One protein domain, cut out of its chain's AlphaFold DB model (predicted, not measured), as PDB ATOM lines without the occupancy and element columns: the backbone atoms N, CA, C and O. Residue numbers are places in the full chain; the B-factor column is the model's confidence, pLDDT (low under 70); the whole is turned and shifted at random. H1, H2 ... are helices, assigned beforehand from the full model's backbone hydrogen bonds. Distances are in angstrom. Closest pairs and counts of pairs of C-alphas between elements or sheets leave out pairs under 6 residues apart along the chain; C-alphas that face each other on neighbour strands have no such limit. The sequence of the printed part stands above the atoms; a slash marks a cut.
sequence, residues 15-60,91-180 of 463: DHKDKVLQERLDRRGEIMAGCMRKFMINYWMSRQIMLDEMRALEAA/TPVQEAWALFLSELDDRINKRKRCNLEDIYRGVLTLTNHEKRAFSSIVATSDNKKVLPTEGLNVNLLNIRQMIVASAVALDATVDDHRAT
ATOM      1  N   ASP A  15      24.383 -47.949 -41.809       85.56
ATOM      2  CA  ASP A  15      25.300 -46.980 -41.206       85.56
ATOM      3  C   ASP A  15      25.477 -45.742 -42.098       85.56
ATOM      4  O   ASP A  15      25.498 -44.606 -41.622       85.56
ATOM      5  N   HIS A  16      25.539 -45.935 -43.421       86.56
ATOM      6  CA  HIS A  16      25.589 -44.823 -44.364       86.56
ATOM      7  C   HIS A  16      24.298 -43.988 -44.361       86.56
ATOM      8  O   HIS A  16      24.367 -42.759 -44.343       86.56
ATOM      9  N   LYS A  17      23.119 -44.628 -44.351       90.12
ATOM     10  CA  LYS A  17      21.822 -43.927 -44.295       90.12
ATOM     11  C   LYS A  17      21.666 -43.136 -42.998       90.12
ATOM     12  O   LYS A  17      21.236 -41.983 -43.052       90.12
ATOM     13  N   ASP A  18      22.076 -43.712 -41.874       90.81
ATOM     14  CA  ASP A  18      22.037 -43.055 -40.569       90.81
ATOM     15  C   ASP A  18      22.999 -41.864 -40.524       90.81
ATOM     16  O   ASP A  18      22.623 -40.779 -40.080       90.81
ATOM     17  N   LYS A  19      24.202 -42.006 -41.094       92.12
ATOM     18  CA  LYS A  19      25.159 -40.902 -41.215       92.12
ATOM     19  C   LYS A  19      24.625 -39.758 -42.080       92.12
ATOM     20  O   LYS A  19      24.690 -38.603 -41.673       92.12
ATOM     21  N   VAL A  20      24.044 -40.060 -43.243       93.00
ATOM     22  CA  VAL A  20      23.448 -39.043 -44.131       93.00
ATOM     23  C   VAL A  20      22.265 -38.340 -43.455       93.00
ATOM     24  O   VAL A  20      22.089 -37.124 -43.595       93.00
ATOM     25  N   LEU A  21      21.446 -39.084 -42.707       91.62
ATOM     26  CA  LEU A  21      20.346 -38.514 -41.935       91.62
ATOM     27  C   LEU A  21      20.864 -37.571 -40.843       91.62
ATOM     28  O   LEU A  21      20.336 -36.464 -40.701       91.62
ATOM     29  N   GLN A  22      21.905 -37.987 -40.121       91.50
ATOM     30  CA  GLN A  22      22.539 -37.191 -39.078       91.50
ATOM     31  C   GLN A  22      23.148 -35.907 -39.650       91.50
ATOM     32  O   GLN A  22      22.805 -34.824 -39.188       91.50
ATOM     33  N   GLU A  23      23.913 -35.984 -40.743       92.88
ATOM     34  CA  GLU A  23      24.469 -34.804 -41.422       92.88
ATOM     35  C   GLU A  23      23.372 -33.815 -41.855       92.88
ATOM     36  O   GLU A  23      23.528 -32.594 -41.765       92.88
ATOM     37  N   ARG A  24      22.219 -34.320 -42.310       92.62
ATOM     38  CA  ARG A  24      21.073 -33.475 -42.668       92.62
ATOM     39  C   ARG A  24      20.414 -32.834 -41.445       92.62
ATOM     40  O   ARG A  24      19.880 -31.728 -41.561       92.62
ATOM     41  N   LEU A  25      20.370 -33.527 -40.310       92.06
ATOM     42  CA  LEU A  25      19.874 -32.976 -39.048       92.06
ATOM     43  C   LEU A  25      20.825 -31.899 -38.519       92.06
ATOM     44  O   LEU A  25      20.357 -30.821 -38.156       92.06
ATOM     45  N   ASP A  26      22.131 -32.142 -38.572       91.56
ATOM     46  CA  ASP A  26      23.156 -31.208 -38.108       91.56
ATOM     47  C   ASP A  26      23.139 -29.919 -38.938       91.56
ATOM     48  O   ASP A  26      23.024 -28.830 -38.378       91.56
ATOM     49  N   ARG A  27      23.064 -30.022 -40.274       94.75
ATOM     50  CA  ARG A  27      22.891 -28.847 -41.154       94.75
ATOM     51  C   ARG A  27      21.635 -28.037 -40.827       94.75
ATOM     52  O   ARG A  27      21.634 -26.813 -40.949       94.75
ATOM     53  N   ARG A  28      20.534 -28.690 -40.438       93.12
ATOM     54  CA  ARG A  28      19.308 -27.983 -40.021       93.12
ATOM     55  C   ARG A  28      19.481 -27.300 -38.667       93.12
ATOM     56  O   ARG A  28      19.017 -26.169 -38.519       93.12
ATOM     57  N   GLY A  29      20.178 -27.945 -37.732       92.69
ATOM     58  CA  GLY A  29      20.589 -27.348 -36.462       92.69
ATOM     59  C   GLY A  29      21.440 -26.095 -36.672       92.69
ATOM     60  O   GLY A  29      21.103 -25.035 -36.152       92.69
ATOM     61  N   GLU A  30      22.457 -26.158 -37.531       94.00
ATOM     62  CA  GLU A  30      23.316 -25.012 -37.867       94.00
ATOM     63  C   GLU A  30      22.536 -23.835 -38.465       94.00
ATOM     64  O   GLU A  30      22.768 -22.679 -38.105       94.00
ATOM     65  N   ILE A  31      21.565 -24.110 -39.343       95.19
ATOM     66  CA  ILE A  31      20.683 -23.075 -39.900       95.19
ATOM     67  C   ILE A  31      19.888 -22.381 -38.784       95.19
ATOM     68  O   ILE A  31      19.764 -21.152 -38.794       95.19
ATOM     69  N   MET A  32      19.351 -23.144 -37.830       95.69
ATOM     70  CA  MET A  32      18.605 -22.596 -36.693       95.69
ATOM     71  C   MET A  32      19.509 -21.807 -35.743       95.69
ATOM     72  O   MET A  32      19.156 -20.690 -35.361       95.69
ATOM     73  N   ALA A  33      20.706 -22.318 -35.454       94.69
ATOM     74  CA  ALA A  33      21.723 -21.615 -34.677       94.69
ATOM     75  C   ALA A  33      22.108 -20.278 -35.331       94.69
ATOM     76  O   ALA A  33      22.167 -19.248 -34.662       94.69
ATOM     77  N   GLY A  34      22.275 -20.251 -36.658       96.81
ATOM     78  CA  GLY A  34      22.519 -19.021 -37.415       96.81
ATOM     79  C   GLY A  34      21.396 -17.988 -37.263       96.81
ATOM     80  O   GLY A  34      21.670 -16.801 -37.070       96.81
ATOM     81  N   CYS A  35      20.133 -18.429 -37.274       95.44
ATOM     82  CA  CYS A  35      18.986 -17.547 -37.024       95.44
ATOM     83  C   CYS A  35      19.016 -16.975 -35.597       95.44
ATOM     84  O   CYS A  35      18.790 -15.780 -35.410       95.44
ATOM     85  N   MET A  36      19.339 -17.805 -34.600       96.12
ATOM     86  CA  MET A  36      19.446 -17.387 -33.197       96.12
ATOM     87  C   MET A  36      20.583 -16.388 -32.978       96.12
ATOM     88  O   MET A  36      20.366 -15.365 -32.338       96.12
ATOM     89  N   ARG A  37      21.767 -16.619 -33.559       96.31
ATOM     90  CA  ARG A  37      22.905 -15.682 -33.491       96.31
ATOM     91  C   ARG A  37      22.552 -14.315 -34.057       96.31
ATOM     92  O   ARG A  37      22.745 -13.297 -33.395       96.31
ATOM     93  N   LYS A  38      21.962 -14.295 -35.255       96.62
ATOM     94  CA  LYS A  38      21.495 -13.060 -35.896       96.62
ATOM     95  C   LYS A  38      20.455 -12.341 -35.033       96.62
ATOM     96  O   LYS A  38      20.515 -11.121 -34.887       96.62
ATOM     97  N   PHE A  39      19.531 -13.091 -34.436       95.50
ATOM     98  CA  PHE A  39      18.555 -12.544 -33.502       95.50
ATOM     99  C   PHE A  39      19.213 -11.935 -32.260       95.50
ATOM    100  O   PHE A  39      18.888 -10.799 -31.926       95.50
ATOM    101  N   MET A  40      20.154 -12.625 -31.611       95.38
ATOM    102  CA  MET A  40      20.848 -12.107 -30.427       95.38
ATOM    103  C   MET A  40      21.565 -10.790 -30.728       95.38
ATOM    104  O   MET A  40      21.403  -9.825 -29.984       95.38
ATOM    105  N   ILE A  41      22.296 -10.715 -31.845       93.75
ATOM    106  CA  ILE A  41      22.985  -9.490 -32.277       93.75
ATOM    107  C   ILE A  41      21.978  -8.346 -32.466       93.75
ATOM    108  O   ILE A  41      22.142  -7.271 -31.887       93.75
ATOM    109  N   ASN A  42      20.893  -8.590 -33.208       92.81
ATOM    110  CA  ASN A  42      19.841  -7.594 -33.423       92.81
ATOM    111  C   ASN A  42      19.178  -7.160 -32.112       92.81
ATOM    112  O   ASN A  42      18.970  -5.970 -31.896       92.81
ATOM    113  N   TYR A  43      18.894  -8.104 -31.216       93.94
ATOM    114  CA  TYR A  43      18.299  -7.827 -29.914       93.94
ATOM    115  C   TYR A  43      19.182  -6.895 -29.079       93.94
ATOM    116  O   TYR A  43      18.686  -5.908 -28.535       93.94
ATOM    117  N   TRP A  44      20.488  -7.167 -29.002       92.81
ATOM    118  CA  TRP A  44      21.427  -6.328 -28.255       92.81
ATOM    119  C   TRP A  44      21.561  -4.931 -28.853       92.81
ATOM    120  O   TRP A  44      21.509  -3.956 -28.103       92.81
ATOM    121  N   MET A  45      21.639  -4.812 -30.182       92.00
ATOM    122  CA  MET A  45      21.643  -3.506 -30.852       92.00
ATOM    123  C   MET A  45      20.359  -2.721 -30.557       92.00
ATOM    124  O   MET A  45      20.418  -1.571 -30.124       92.00
ATOM    125  N   SER A  46      19.191  -3.352 -30.697       90.44
ATOM    126  CA  SER A  46      17.896  -2.735 -30.397       90.44
ATOM    127  C   SER A  46      17.758  -2.330 -28.927       90.44
ATOM    128  O   SER A  46      17.196  -1.276 -28.619       90.44
ATOM    129  N   ARG A  47      18.277  -3.148 -28.005       90.12
ATOM    130  CA  ARG A  47      18.292  -2.843 -26.572       90.12
ATOM    131  C   ARG A  47      19.213  -1.667 -26.264       90.12
ATOM    132  O   ARG A  47      18.841  -0.815 -25.463       90.12
ATOM    133  N   GLN A  48      20.377  -1.599 -26.903       88.94
ATOM    134  CA  GLN A  48      21.313  -0.494 -26.731       88.94
ATOM    135  C   GLN A  48      20.705   0.831 -27.204       88.94
ATOM    136  O   GLN A  48      20.740   1.804 -26.457       88.94
ATOM    137  N   ILE A  49      20.056   0.840 -28.374       88.75
ATOM    138  CA  ILE A  49      19.336   2.016 -28.891       88.75
ATOM    139  C   ILE A  49      18.285   2.489 -27.879       88.75
ATOM    140  O   ILE A  49      18.253   3.666 -27.526       88.75
ATOM    141  N   MET A  50      17.479   1.569 -27.338       87.75
ATOM    142  CA  MET A  50      16.478   1.899 -26.318       87.75
ATOM    143  C   MET A  50      17.115   2.496 -25.050       87.75
ATOM    144  O   MET A  50      16.583   3.445 -24.476       87.75
ATOM    145  N   LEU A  51      18.248   1.956 -24.591       87.38
ATOM    146  CA  LEU A  51      18.957   2.487 -23.423       87.38
ATOM    147  C   LEU A  51      19.525   3.886 -23.685       87.38
ATOM    148  O   LEU A  51      19.458   4.739 -22.800       87.38
ATOM    149  N   ASP A  52      20.046   4.142 -24.882       87.81
ATOM    150  CA  ASP A  52      20.583   5.448 -25.261       87.81
ATOM    151  C   ASP A  52      19.474   6.503 -25.400       87.81
ATOM    152  O   ASP A  52      19.627   7.623 -24.905       87.81
ATOM    153  N   GLU A  53      18.309   6.133 -25.940       88.56
ATOM    154  CA  GLU A  53      17.110   6.984 -25.941       88.56
ATOM    155  C   GLU A  53      16.643   7.319 -24.516       88.56
ATOM    156  O   GLU A  53      16.343   8.477 -24.206       88.56
ATOM    157  N   MET A  54      16.627   6.334 -23.612       85.38
ATOM    158  CA  MET A  54      16.259   6.547 -22.208       85.38
ATOM    159  C   MET A  54      17.249   7.473 -21.489       85.38
ATOM    160  O   MET A  54      16.826   8.393 -20.787       85.38
ATOM    161  N   ARG A  55      18.558   7.299 -21.717       88.50
ATOM    162  CA  ARG A  55      19.600   8.196 -21.184       88.50
ATOM    163  C   ARG A  55      19.450   9.620 -21.718       88.50
ATOM    164  O   ARG A  55      19.560  10.571 -20.944       88.50
ATOM    165  N   ALA A  56      19.153   9.784 -23.007       86.12
ATOM    166  CA  ALA A  56      18.913  11.094 -23.608       86.12
ATOM    167  C   ALA A  56      17.679  11.784 -22.996       86.12
ATOM    168  O   ALA A  56      17.722  12.978 -22.687       86.12
ATOM    169  N   LEU A  57      16.600  11.035 -22.742       85.50
ATOM    170  CA  LEU A  57      15.403  11.549 -22.071       85.50
ATOM    171  C   LEU A  57      15.668  11.942 -20.611       85.50
ATOM    172  O   LEU A  57      15.150  12.959 -20.146       85.50
ATOM    173  N   GLU A  58      16.475  11.178 -19.878       86.06
ATOM    174  CA  GLU A  58      16.876  11.527 -18.511       86.06
ATOM    175  C   GLU A  58      17.782  12.760 -18.466       86.06
ATOM    176  O   GLU A  58      17.565  13.648 -17.638       86.06
ATOM    177  N   ALA A  59      18.735  12.880 -19.394       85.19
ATOM    178  CA  ALA A  59      19.557  14.079 -19.546       85.19
ATOM    179  C   ALA A  59      18.699  15.314 -19.890       85.19
ATOM    180  O   ALA A  59      18.882  16.392 -19.316       85.19
ATOM    181  N   ALA A  60      17.690  15.158 -20.754       83.44
ATOM    182  CA  ALA A  60      16.729  16.215 -21.066       83.44
ATOM    183  C   ALA A  60      15.877  16.622 -19.847       83.44
ATOM    184  O   ALA A  60      15.602  17.805 -19.656       83.44
ATOM    185  N   THR A  91       8.403  -1.154 -30.060       85.69
ATOM    186  CA  THR A  91       9.758  -0.829 -29.598       85.69
ATOM    187  C   THR A  91      10.789  -1.530 -30.494       85.69
ATOM    188  O   THR A  91      10.474  -2.594 -31.037       85.69
ATOM    189  N   PRO A  92      12.027  -1.018 -30.616       87.00
ATOM    190  CA  PRO A  92      13.074  -1.677 -31.408       87.00
ATOM    191  C   PRO A  92      13.281  -3.147 -31.012       87.00
ATOM    192  O   PRO A  92      13.495  -4.017 -31.850       87.00
ATOM    193  N   VAL A  93      13.151  -3.449 -29.717       89.25
ATOM    194  CA  VAL A  93      13.271  -4.811 -29.186       89.25
ATOM    195  C   VAL A  93      12.098  -5.704 -29.622       89.25
ATOM    196  O   VAL A  93      12.307  -6.860 -29.986       89.25
ATOM    197  N   GLN A  94      10.869  -5.178 -29.634       88.06
ATOM    198  CA  GLN A  94       9.701  -5.900 -30.164       88.06
ATOM    199  C   GLN A  94       9.850  -6.204 -31.658       88.06
ATOM    200  O   GLN A  94       9.383  -7.240 -32.128       88.06
ATOM    201  N   GLU A  95      10.474  -5.302 -32.414       88.00
ATOM    202  CA  GLU A  95      10.742  -5.504 -33.834       88.00
ATOM    203  C   GLU A  95      11.771  -6.613 -34.068       88.00
ATOM    204  O   GLU A  95      11.515  -7.504 -34.878       88.00
ATOM    205  N   ALA A  96      12.863  -6.639 -33.295       90.50
ATOM    206  CA  ALA A  96      13.850  -7.719 -33.351       90.50
ATOM    207  C   ALA A  96      13.212  -9.100 -33.113       90.50
ATOM    208  O   ALA A  96      13.455 -10.042 -33.868       90.50
ATOM    209  N   TRP A  97      12.331  -9.209 -32.114       91.31
ATOM    210  CA  TRP A  97      11.568 -10.432 -31.862       91.31
ATOM    211  C   TRP A  97      10.594 -10.783 -32.991       91.31
ATOM    212  O   TRP A  97      10.489 -11.947 -33.374       91.31
ATOM    213  N   ALA A  98       9.874  -9.799 -33.535       89.12
ATOM    214  CA  ALA A  98       8.926 -10.033 -34.621       89.12
ATOM    215  C   ALA A  98       9.626 -10.543 -35.890       89.12
ATOM    216  O   ALA A  98       9.123 -11.462 -36.535       89.12
ATOM    217  N   LEU A  99      10.794  -9.982 -36.220       91.56
ATOM    218  CA  LEU A  99      11.624 -10.439 -37.335       91.56
ATOM    219  C   LEU A  99      12.113 -11.871 -37.112       91.56
ATOM    220  O   LEU A  99      12.003 -12.696 -38.015       91.56
ATOM    221  N   PHE A 100      12.584 -12.184 -35.904       94.44
ATOM    222  CA  PHE A 100      13.047 -13.527 -35.567       94.44
ATOM    223  C   PHE A 100      11.932 -14.574 -35.660       94.44
ATOM    224  O   PHE A 100      12.092 -15.587 -36.338       94.44
ATOM    225  N   LEU A 101      10.772 -14.314 -35.050       92.88
ATOM    226  CA  LEU A 101       9.634 -15.234 -35.109       92.88
ATOM    227  C   LEU A 101       9.104 -15.400 -36.540       92.88
ATOM    228  O   LEU A 101       8.741 -16.509 -36.924       92.88
ATOM    229  N   SER A 102       9.098 -14.330 -37.342       91.38
ATOM    230  CA  SER A 102       8.723 -14.412 -38.757       91.38
ATOM    231  C   SER A 102       9.718 -15.243 -39.567       91.38
ATOM    232  O   SER A 102       9.300 -16.026 -40.415       91.38
ATOM    233  N   GLU A 103      11.023 -15.102 -39.317       94.00
ATOM    234  CA  GLU A 103      12.049 -15.899 -39.996       94.00
ATOM    235  C   GLU A 103      11.920 -17.393 -39.650       94.00
ATOM    236  O   GLU A 103      12.070 -18.251 -40.526       94.00
ATOM    237  N   LEU A 104      11.581 -17.719 -38.401       93.62
ATOM    238  CA  LEU A 104      11.316 -19.098 -37.991       93.62
ATOM    239  C   LEU A 104      10.022 -19.654 -38.597       93.62
ATOM    240  O   LEU A 104      10.025 -20.780 -39.091       93.62
ATOM    241  N   ASP A 105       8.940 -18.875 -38.628       93.25
ATOM    242  CA  ASP A 105       7.674 -19.279 -39.259       93.25
ATOM    243  C   ASP A 105       7.837 -19.543 -40.759       93.25
ATOM    244  O   ASP A 105       7.344 -20.547 -41.282       93.25
ATOM    245  N   ASP A 106       8.613 -18.699 -41.441       93.44
ATOM    246  CA  ASP A 106       8.957 -18.889 -42.846       93.44
ATOM    247  C   ASP A 106       9.682 -20.219 -43.078       93.44
ATOM    248  O   ASP A 106       9.413 -20.915 -44.059       93.44
ATOM    249  N   ARG A 107      10.599 -20.602 -42.186       93.62
ATOM    250  CA  ARG A 107      11.390 -21.836 -42.322       93.62
ATOM    251  C   ARG A 107      10.598 -23.086 -41.944       93.62
ATOM    252  O   ARG A 107      10.721 -24.095 -42.647       93.62
ATOM    253  N   ILE A 108       9.800 -23.008 -40.882       92.88
ATOM    254  CA  ILE A 108       9.088 -24.148 -40.294       92.88
ATOM    255  C   ILE A 108       7.756 -24.383 -40.999       92.88
ATOM    256  O   ILE A 108       7.521 -25.459 -41.539       92.88
ATOM    257  N   ASN A 109       6.894 -23.370 -41.063       91.94
ATOM    258  CA  ASN A 109       5.525 -23.555 -41.537       91.94
ATOM    259  C   ASN A 109       5.382 -23.267 -43.033       91.94
ATOM    260  O   ASN A 109       4.717 -24.029 -43.736       91.94
ATOM    261  N   LYS A 110       6.020 -22.205 -43.549       89.94
ATOM    262  CA  LYS A 110       5.839 -21.811 -44.962       89.94
ATOM    263  C   LYS A 110       6.687 -22.639 -45.918       89.94
ATOM    264  O   LYS A 110       6.182 -23.138 -46.917       89.94
ATOM    265  N   ARG A 111       7.981 -22.792 -45.627       91.81
ATOM    266  CA  ARG A 111       8.919 -23.537 -46.484       91.81
ATOM    267  C   ARG A 111       9.071 -25.003 -46.088       91.81
ATOM    268  O   ARG A 111       9.641 -25.749 -46.879       91.81
ATOM    269  N   LYS A 112       8.616 -25.398 -44.890       91.19
ATOM    270  CA  LYS A 112       8.738 -26.765 -44.340       91.19
ATOM    271  C   LYS A 112      10.149 -27.350 -44.483       91.19
ATOM    272  O   LYS A 112      10.328 -28.531 -44.764       91.19
ATOM    273  N   ARG A 113      11.170 -26.495 -44.353       87.31
ATOM    274  CA  ARG A 113      12.584 -26.902 -44.456       87.31
ATOM    275  C   ARG A 113      13.117 -27.429 -43.130       87.31
ATOM    276  O   ARG A 113      14.084 -28.186 -43.127       87.31
ATOM    277  N   CYS A 114      12.493 -27.002 -42.041       92.88
ATOM    278  CA  CYS A 114      12.852 -27.347 -40.679       92.88
ATOM    279  C   CYS A 114      11.586 -27.679 -39.884       92.88
ATOM    280  O   CYS A 114      10.498 -27.220 -40.229       92.88
ATOM    281  N   ASN A 115      11.751 -28.430 -38.805       93.06
ATOM    282  CA  ASN A 115      10.698 -28.780 -37.861       93.06
ATOM    283  C   ASN A 115      10.878 -28.004 -36.547       93.06
ATOM    284  O   ASN A 115      11.914 -27.380 -36.319       93.06
ATOM    285  N   LEU A 116       9.887 -28.071 -35.655       90.50
ATOM    286  CA  LEU A 116       9.987 -27.463 -34.322       90.50
ATOM    287  C   LEU A 116      11.150 -28.047 -33.502       90.50
ATOM    288  O   LEU A 116      11.842 -27.299 -32.824       90.50
ATOM    289  N   GLU A 117      11.431 -29.345 -33.630       90.94
ATOM    290  CA  GLU A 117      12.579 -29.995 -32.976       90.94
ATOM    291  C   GLU A 117      13.936 -29.457 -33.454       90.94
ATOM    292  O   GLU A 117      14.916 -29.485 -32.710       90.94
ATOM    293  N   ASP A 118      14.008 -28.927 -34.679       93.00
ATOM    294  CA  ASP A 118      15.247 -28.337 -35.192       93.00
ATOM    295  C   ASP A 118      15.597 -27.040 -34.432       93.00
ATOM    296  O   ASP A 118      16.764 -26.654 -34.404       93.00
ATOM    297  N   ILE A 119      14.627 -26.399 -33.757       93.31
ATOM    298  CA  ILE A 119      14.887 -25.284 -32.830       93.31
ATOM    299  C   ILE A 119      15.743 -25.784 -31.664       93.31
ATOM    300  O   ILE A 119      16.770 -25.181 -31.368       93.31
ATOM    301  N   TYR A 120      15.373 -26.907 -31.045       92.62
ATOM    302  CA  TYR A 120      16.140 -27.483 -29.939       92.62
ATOM    303  C   TYR A 120      17.567 -27.841 -30.373       92.62
ATOM    304  O   TYR A 120      18.536 -27.480 -29.706       92.62
ATOM    305  N   ARG A 121      17.717 -28.459 -31.552       92.00
ATOM    306  CA  ARG A 121      19.038 -28.748 -32.139       92.00
ATOM    307  C   ARG A 121      19.848 -27.476 -32.371       92.00
ATOM    308  O   ARG A 121      21.019 -27.440 -32.020       92.00
ATOM    309  N   GLY A 122      19.215 -26.425 -32.891       93.12
ATOM    310  CA  GLY A 122      19.851 -25.123 -33.068       93.12
ATOM    311  C   GLY A 122      20.387 -24.539 -31.763       93.12
ATOM    312  O   GLY A 122      21.519 -24.064 -31.746       93.12
ATOM    313  N   VAL A 123      19.627 -24.642 -30.666       92.62
ATOM    314  CA  VAL A 123      20.096 -24.229 -29.331       92.62
ATOM    315  C   VAL A 123      21.292 -25.072 -28.882       92.62
ATOM    316  O   VAL A 123      22.255 -24.522 -28.353       92.62
ATOM    317  N   LEU A 124      21.287 -26.387 -29.118       89.62
ATOM    318  CA  LEU A 124      22.414 -27.258 -28.762       89.62
ATOM    319  C   LEU A 124      23.699 -26.933 -29.537       89.62
ATOM    320  O   LEU A 124      24.781 -27.051 -28.961       89.62
ATOM    321  N   THR A 125      23.583 -26.487 -30.791       92.50
ATOM    322  CA  THR A 125      24.708 -26.076 -31.652       92.50
ATOM    323  C   THR A 125      25.313 -24.718 -31.262       92.50
ATOM    324  O   THR A 125      26.399 -24.368 -31.728       92.50
ATOM    325  N   LEU A 126      24.642 -23.928 -30.419       90.38
ATOM    326  CA  LEU A 126      25.209 -22.688 -29.887       90.38
ATOM    327  C   LEU A 126      26.371 -22.979 -28.920       90.38
ATOM    328  O   LEU A 126      26.377 -23.983 -28.196       90.38
ATOM    329  N   THR A 127      27.346 -22.071 -28.877       86.81
ATOM    330  CA  THR A 127      28.415 -22.094 -27.865       86.81
ATOM    331  C   THR A 127      27.836 -21.846 -26.467       86.81
ATOM    332  O   THR A 127      26.716 -21.355 -26.319       86.81
ATOM    333  N   ASN A 128      28.582 -22.148 -25.404       79.94
ATOM    334  CA  ASN A 128      28.071 -21.991 -24.036       79.94
ATOM    335  C   ASN A 128      27.787 -20.527 -23.656       79.94
ATOM    336  O   ASN A 128      26.792 -20.239 -22.985       79.94
ATOM    337  N   HIS A 129      28.588 -19.579 -24.149       82.06
ATOM    338  CA  HIS A 129      28.305 -18.153 -23.975       82.06
ATOM    339  C   HIS A 129      27.061 -17.711 -24.764       82.06
ATOM    340  O   HIS A 129      26.228 -16.978 -24.229       82.06
ATOM    341  N   GLU A 130      26.889 -18.193 -26.001       89.62
ATOM    342  CA  GLU A 130      25.701 -17.931 -26.825       89.62
ATOM    343  C   GLU A 130      24.438 -18.483 -26.166       89.62
ATOM    344  O   GLU A 130      23.429 -17.794 -26.087       89.62
ATOM    345  N   LYS A 131      24.514 -19.705 -25.638       88.25
ATOM    346  CA  LYS A 131      23.459 -20.381 -24.880       88.25
ATOM    347  C   LYS A 131      22.971 -19.546 -23.697       88.25
ATOM    348  O   LYS A 131      21.772 -19.297 -23.581       88.25
ATOM    349  N   ARG A 132      23.889 -19.031 -22.870       83.62
ATOM    350  CA  ARG A 132      23.542 -18.146 -21.741       83.62
ATOM    351  C   ARG A 132      22.957 -16.817 -22.196       83.62
ATOM    352  O   ARG A 132      21.977 -16.351 -21.619       83.62
ATOM    353  N   ALA A 133      23.549 -16.199 -23.219       87.56
ATOM    354  CA  ALA A 133      23.037 -14.951 -23.774       87.56
ATOM    355  C   ALA A 133      21.610 -15.146 -24.309       87.56
ATOM    356  O   ALA A 133      20.723 -14.350 -24.004       87.56
ATOM    357  N   PHE A 134      21.376 -16.236 -25.038       91.56
ATOM    358  CA  PHE A 134      20.070 -16.605 -25.562       91.56
ATOM    359  C   PHE A 134      19.062 -16.864 -24.439       91.56
ATOM    360  O   PHE A 134      18.000 -16.247 -24.450       91.56
ATOM    361  N   SER A 135      19.406 -17.688 -23.442       89.00
ATOM    362  CA  SER A 135      18.543 -17.952 -22.280       89.00
ATOM    363  C   SER A 135      18.180 -16.655 -21.544       89.00
ATOM    364  O   SER A 135      17.003 -16.366 -21.330       89.00
ATOM    365  N   SER A 136      19.157 -15.776 -21.289       88.56
ATOM    366  CA  SER A 136      18.914 -14.466 -20.671       88.56
ATOM    367  C   SER A 136      17.942 -13.601 -21.483       88.56
ATOM    368  O   SER A 136      17.030 -12.985 -20.925       88.56
ATOM    369  N   ILE A 137      18.085 -13.575 -22.813       90.94
ATOM    370  CA  ILE A 137      17.171 -12.849 -23.704       90.94
ATOM    371  C   ILE A 137      15.764 -13.454 -23.643       90.94
ATOM    372  O   ILE A 137      14.783 -12.717 -23.511       90.94
ATOM    373  N   VAL A 138      15.651 -14.780 -23.699       89.94
ATOM    374  CA  VAL A 138      14.370 -15.494 -23.643       89.94
ATOM    375  C   VAL A 138      13.674 -15.267 -22.297       89.94
ATOM    376  O   VAL A 138      12.492 -14.929 -22.298       89.94
ATOM    377  N   ALA A 139      14.392 -15.306 -21.175       85.75
ATOM    378  CA  ALA A 139      13.846 -15.004 -19.850       85.75
ATOM    379  C   ALA A 139      13.274 -13.576 -19.766       85.75
ATOM    380  O   ALA A 139      12.241 -13.334 -19.142       85.75
ATOM    381  N   THR A 140      13.887 -12.606 -20.457       81.19
ATOM    382  CA  THR A 140      13.338 -11.237 -20.528       81.19
ATOM    383  C   THR A 140      12.098 -11.111 -21.424       81.19
ATOM    384  O   THR A 140      11.357 -10.129 -21.307       81.19
ATOM    385  N   SER A 141      11.839 -12.092 -22.294       74.75
ATOM    386  CA  SER A 141      10.716 -12.089 -23.242       74.75
ATOM    387  C   SER A 141       9.357 -12.378 -22.599       74.75
ATOM    388  O   SER A 141       8.327 -12.010 -23.167       74.75
ATOM    389  N   ASP A 142       9.337 -12.967 -21.400       67.50
ATOM    390  CA  ASP A 142       8.105 -13.219 -20.640       67.50
ATOM    391  C   ASP A 142       7.477 -11.949 -20.069       67.50
ATOM    392  O   ASP A 142       6.305 -11.921 -19.677       67.50
ATOM    393  N   ASN A 143       8.210 -10.837 -20.103       70.69
ATOM    394  CA  ASN A 143       7.612  -9.543 -19.873       70.69
ATOM    395  C   ASN A 143       6.664  -9.218 -21.039       70.69
ATOM    396  O   ASN A 143       7.112  -8.956 -22.155       70.69
ATOM    397  N   LYS A 144       5.349  -9.151 -20.775       67.25
ATOM    398  CA  LYS A 144       4.294  -8.802 -21.759       67.25
ATOM    399  C   LYS A 144       4.583  -7.517 -22.554       67.25
ATOM    400  O   LYS A 144       3.980  -7.278 -23.598       67.25
ATOM    401  N   LYS A 145       5.484  -6.663 -22.053       67.62
ATOM    402  CA  LYS A 145       5.963  -5.455 -22.736       67.62
ATOM    403  C   LYS A 145       6.937  -5.744 -23.880       67.62
ATOM    404  O   LYS A 145       6.998  -4.944 -24.804       67.62
ATOM    405  N   VAL A 146       7.697  -6.834 -23.832       70.56
ATOM    406  CA  VAL A 146       8.747  -7.173 -24.808       70.56
ATOM    407  C   VAL A 146       8.184  -7.980 -25.972       70.56
ATOM    408  O   VAL A 146       8.553  -7.726 -27.113       70.56
ATOM    409  N   LEU A 147       7.237  -8.881 -25.711       71.31
ATOM    410  CA  LEU A 147       6.537  -9.623 -26.753       71.31
ATOM    411  C   LEU A 147       5.021  -9.610 -26.491       71.31
ATOM    412  O   LEU A 147       4.552 -10.283 -25.573       71.31
ATOM    413  N   PRO A 148       4.226  -8.856 -27.272       64.06
ATOM    414  CA  PRO A 148       2.777  -8.887 -27.140       64.06
ATOM    415  C   PRO A 148       2.252 -10.267 -27.545       64.06
ATOM    416  O   PRO A 148       2.424 -10.687 -28.685       64.06
ATOM    417  N   THR A 149       1.585 -10.965 -26.626       67.19
ATOM    418  CA  THR A 149       0.870 -12.216 -26.931       67.19
ATOM    419  C   THR A 149      -0.412 -11.967 -27.725       67.19
ATOM    420  O   THR A 149      -0.882 -12.836 -28.454       67.19
ATOM    421  N   GLU A 150      -0.971 -10.763 -27.609       63.81
ATOM    422  CA  GLU A 150      -2.164 -10.332 -28.333       63.81
ATOM    423  C   GLU A 150      -1.847 -10.121 -29.823       63.81
ATOM    424  O   GLU A 150      -1.128  -9.192 -30.194       63.81
ATOM    425  N   GLY A 151      -2.409 -10.976 -30.682       69.81
ATOM    426  CA  GLY A 151      -2.302 -10.866 -32.142       69.81
ATOM    427  C   GLY A 151      -1.220 -11.734 -32.792       69.81
ATOM    428  O   GLY A 151      -1.021 -11.630 -34.002       69.81
ATOM    429  N   LEU A 152      -0.534 -12.594 -32.033       79.88
ATOM    430  CA  LEU A 152       0.311 -13.641 -32.614       79.88
ATOM    431  C   LEU A 152      -0.564 -14.765 -33.188       79.88
ATOM    432  O   LEU A 152      -1.517 -15.213 -32.555       79.88
ATOM    433  N   ASN A 153      -0.221 -15.234 -34.389       87.56
ATOM    434  CA  ASN A 153      -0.796 -16.449 -34.967       87.56
ATOM    435  C   ASN A 153      -0.442 -17.665 -34.079       87.56
ATOM    436  O   ASN A 153       0.647 -17.700 -33.504       87.56
ATOM    437  N   VAL A 154      -1.319 -18.674 -34.013       88.00
ATOM    438  CA  VAL A 154      -1.103 -19.961 -33.322       88.00
ATOM    439  C   VAL A 154       0.255 -20.571 -33.685       88.00
ATOM    440  O   VAL A 154       0.995 -21.009 -32.810       88.00
ATOM    441  N   ASN A 155       0.642 -20.500 -34.959       87.56
ATOM    442  CA  ASN A 155       1.949 -20.964 -35.429       87.56
ATOM    443  C   ASN A 155       3.126 -20.256 -34.739       87.56
ATOM    444  O   ASN A 155       4.076 -20.902 -34.298       87.56
ATOM    445  N   LEU A 156       3.053 -18.931 -34.607       87.00
ATOM    446  CA  LEU A 156       4.083 -18.133 -33.940       87.00
ATOM    447  C   LEU A 156       4.084 -18.378 -32.429       87.00
ATOM    448  O   LEU A 156       5.141 -18.336 -31.802       87.00
ATOM    449  N   LEU A 157       2.913 -18.661 -31.849       87.75
ATOM    450  CA  LEU A 157       2.787 -19.037 -30.445       87.75
ATOM    451  C   LEU A 157       3.490 -20.372 -30.167       87.75
ATOM    452  O   LEU A 157       4.263 -20.451 -29.217       87.75
ATOM    453  N   ASN A 158       3.295 -21.377 -31.027       88.75
ATOM    454  CA  ASN A 158       3.960 -22.678 -30.913       88.75
ATOM    455  C   ASN A 158       5.482 -22.549 -31.062       88.75
ATOM    456  O   ASN A 158       6.231 -23.128 -30.280       88.75
ATOM    457  N   ILE A 159       5.951 -21.741 -32.019       89.75
ATOM    458  CA  ILE A 159       7.384 -21.448 -32.185       89.75
ATOM    459  C   ILE A 159       7.943 -20.779 -30.927       89.75
ATOM    460  O   ILE A 159       8.983 -21.195 -30.420       89.75
ATOM    461  N   ARG A 160       7.241 -19.777 -30.383       88.81
ATOM    462  CA  ARG A 160       7.641 -19.109 -29.139       88.81
ATOM    463  C   ARG A 160       7.725 -20.098 -27.978       88.81
ATOM    464  O   ARG A 160       8.724 -20.102 -27.270       88.81
ATOM    465  N   GLN A 161       6.700 -20.924 -27.782       90.19
ATOM    466  CA  GLN A 161       6.685 -21.934 -26.721       90.19
ATOM    467  C   GLN A 161       7.849 -22.914 -26.871       90.19
ATOM    468  O   GLN A 161       8.496 -23.228 -25.879       90.19
ATOM    469  N   MET A 162       8.170 -23.327 -28.098       91.00
ATOM    470  CA  MET A 162       9.305 -24.210 -28.359       91.00
ATOM    471  C   MET A 162      10.653 -23.545 -28.053       91.00
ATOM    472  O   MET A 162      11.529 -24.181 -27.476       91.00
ATOM    473  N   ILE A 163      10.820 -22.260 -28.387       90.38
ATOM    474  CA  ILE A 163      12.017 -21.485 -28.021       90.38
ATOM    475  C   ILE A 163      12.172 -21.417 -26.500       90.38
ATOM    476  O   ILE A 163      13.256 -21.680 -25.987       90.38
ATOM    477  N   VAL A 164      11.090 -21.086 -25.789       89.25
ATOM    478  CA  VAL A 164      11.091 -20.990 -24.322       89.25
ATOM    479  C   VAL A 164      11.399 -22.348 -23.697       89.25
ATOM    480  O   VAL A 164      12.296 -22.440 -22.870       89.25
ATOM    481  N   ALA A 165      10.734 -23.415 -24.143       88.12
ATOM    482  CA  ALA A 165      10.990 -24.770 -23.661       88.12
ATOM    483  C   ALA A 165      12.440 -25.210 -23.919       88.12
ATOM    484  O   ALA A 165      13.065 -25.797 -23.042       88.12
ATOM    485  N   SER A 166      12.998 -24.874 -25.087       87.19
ATOM    486  CA  SER A 166      14.392 -25.194 -25.424       87.19
ATOM    487  C   SER A 166      15.387 -24.439 -24.539       87.19
ATOM    488  O   SER A 166      16.391 -25.013 -24.129       87.19
ATOM    489  N   ALA A 167      15.112 -23.170 -24.221       86.19
ATOM    490  CA  ALA A 167      15.942 -22.385 -23.309       86.19
ATOM    491  C   ALA A 167      15.863 -22.907 -21.862       86.19
ATOM    492  O   ALA A 167      16.890 -23.049 -21.211       86.19
ATOM    493  N   VAL A 168      14.670 -23.272 -21.383       84.81
ATOM    494  CA  VAL A 168      14.485 -23.844 -20.036       84.81
ATOM    495  C   VAL A 168      15.152 -25.216 -19.910       84.81
ATOM    496  O   VAL A 168      15.794 -25.497 -18.902       84.81
ATOM    497  N   ALA A 169      15.036 -26.069 -20.932       83.12
ATOM    498  CA  ALA A 169      15.709 -27.366 -20.950       83.12
ATOM    499  C   ALA A 169      17.234 -27.212 -20.890       83.12
ATOM    500  O   ALA A 169      17.906 -27.970 -20.196       83.12
ATOM    501  N   LEU A 170      17.777 -26.200 -21.572       79.06
ATOM    502  CA  LEU A 170      19.190 -25.870 -21.484       79.06
ATOM    503  C   LEU A 170      19.585 -25.491 -20.046       79.06
ATOM    504  O   LEU A 170      20.537 -26.069 -19.523       79.06
ATOM    505  N   ASP A 171      18.857 -24.574 -19.406       73.88
ATOM    506  CA  ASP A 171      19.160 -24.153 -18.033       73.88
ATOM    507  C   ASP A 171      19.122 -25.347 -17.064       73.88
ATOM    508  O   ASP A 171      20.061 -25.535 -16.297       73.88
ATOM    509  N   ALA A 172      18.125 -26.232 -17.190       73.88
ATOM    510  CA  ALA A 172      18.034 -27.453 -16.388       73.88
ATOM    511  C   ALA A 172      19.233 -28.396 -16.596       73.88
ATOM    512  O   ALA A 172      19.793 -28.896 -15.628       73.88
ATOM    513  N   THR A 173      19.686 -28.606 -17.841       70.19
ATOM    514  CA  THR A 173      20.875 -29.445 -18.093       70.19
ATOM    515  C   THR A 173      22.156 -28.832 -17.526       70.19
ATOM    516  O   THR A 173      23.002 -29.550 -16.992       70.19
ATOM    517  N   VAL A 174      22.308 -27.508 -17.607       67.62
ATOM    518  CA  VAL A 174      23.454 -26.799 -17.024       67.62
ATOM    519  C   VAL A 174      23.415 -26.901 -15.503       67.62
ATOM    520  O   VAL A 174      24.447 -27.173 -14.888       67.62
ATOM    521  N   ASP A 175      22.240 -26.736 -14.901       65.56
ATOM    522  CA  ASP A 175      22.045 -26.839 -13.459       65.56
ATOM    523  C   ASP A 175      22.246 -28.269 -12.945       65.56
ATOM    524  O   ASP A 175      22.899 -28.440 -11.919       65.56
ATOM    525  N   ASP A 176      21.822 -29.301 -13.677       65.38
ATOM    526  CA  ASP A 176      22.080 -30.706 -13.331       65.38
ATOM    527  C   ASP A 176      23.575 -31.048 -13.415       65.38
ATOM    528  O   ASP A 176      24.137 -31.672 -12.506       65.38
ATOM    529  N   HIS A 177      24.268 -30.600 -14.468       64.31
ATOM    530  CA  HIS A 177      25.720 -30.774 -14.579       64.31
ATOM    531  C   HIS A 177      26.463 -30.026 -13.468       64.31
ATOM    532  O   HIS A 177      27.386 -30.576 -12.859       64.31
ATOM    533  N   ARG A 178      26.028 -28.806 -13.138       63.03
ATOM    534  CA  ARG A 178      26.558 -28.046 -12.002       63.03
ATOM    535  C   ARG A 178      26.290 -28.733 -10.681       63.03
ATOM    536  O   ARG A 178      27.220 -28.850  -9.899       63.03
ATOM    537  N   ALA A 179      25.072 -29.196 -10.423       63.28
ATOM    538  CA  ALA A 179      24.698 -29.880  -9.190       63.28
ATOM    539  C   ALA A 179      25.514 -31.167  -9.004       63.28
ATOM    540  O   ALA A 179      26.011 -31.440  -7.912       63.28
ATOM    541  N   THR A 180      25.749 -31.900 -10.094       64.00
ATOM    542  CA  THR A 180      26.605 -33.093 -10.097       64.00
ATOM    543  C   THR A 180      28.047 -32.749  -9.698       64.00
ATOM    544  O   THR A 180      28.646 -33.432  -8.865       64.00
TER     545      THR A 180
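Overview. This is residues 15 to 60 and 91 to 180 of the 463 residues of an uncharacterized protein of Chlamydomonas eustigma (UniProt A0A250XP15). One very long helix, H1, makes the longest axis, and the shorter helices H2, H3 and H4 pack on its middle stretch, with H5 running across them on the side away from H1. Both ends of H1, residues 15 to 24 and 51 to 60, stick out of the body, as does the end of H5, residues 175 to 180. The printed part has 136 residues with five named helices, H1 to H5 in chain order, and no named strand; its class is all helix. It is only just compact, close to loose, with a radius of gyration of the C-alphas of 16.7 A, and it is flat, spanning 67 by 41 by 22 A.

Along the chain. H1 covers residues 15 to 60 and is 66.9 A long, from C-alpha 15 at (25.300, -46.980, -41.206) to C-alpha 60 at (16.729, 16.215, -21.066). H2, residues 92 to 110, measures 25.3 A. H3, residues 116 to 125, measures 15.0 A, and H4, residues 128 to 141, measures 20.0 A. H5, residues 154 to 180, is 38.5 A long and ends with C-alpha 180 at (26.605, -33.093, -10.097).

Arrangement. H1 touches H2 with its residues 35 to 50 alone, at a shallow tilt of 20 degrees, opposite ways; the closest C-alphas, of Ser 46 and Pro 92, are 5.0 A apart. With residues 25 to 36 alone H1 touches H3, about perpendicular at 79 degrees, and the closest C-alphas, of Gly 29 and Gly 122, are 4.1 A apart. With residues 36 to 40 alone it touches H4, closest at the C-alphas of Met 40 and Phe 134, 6.7 A. H5 touches H3 with residues 159 to 167 alone, closest at the C-alphas of Tyr 120 and Ser 166, 5.4 A. H5 touches H4 with residues 163 to 171 alone, closest at the C-alphas of Ser 135 and Ala 167, 5.2 A. H1 and H5 are apart, and so are H2 and H4. Every O i to N i+4 pair is within hydrogen-bond range in H1, H4 and H5; in H2 it is 14 of 15 and in H3 5 of 6.

Size, cuts and confidence. The C-alphas farthest apart are those of Asp 15 and Ala 60, at 66.9 A. Residues 61 to 90 are not printed, and C-alphas 60 and 91 are 20.3 A apart across this cut. The link from H4 to H5, 12 residues, is long. The mean pLDDT of the printed part is 86.6; 14 residues are under 70, among them 148 to 151 and 174 to 180.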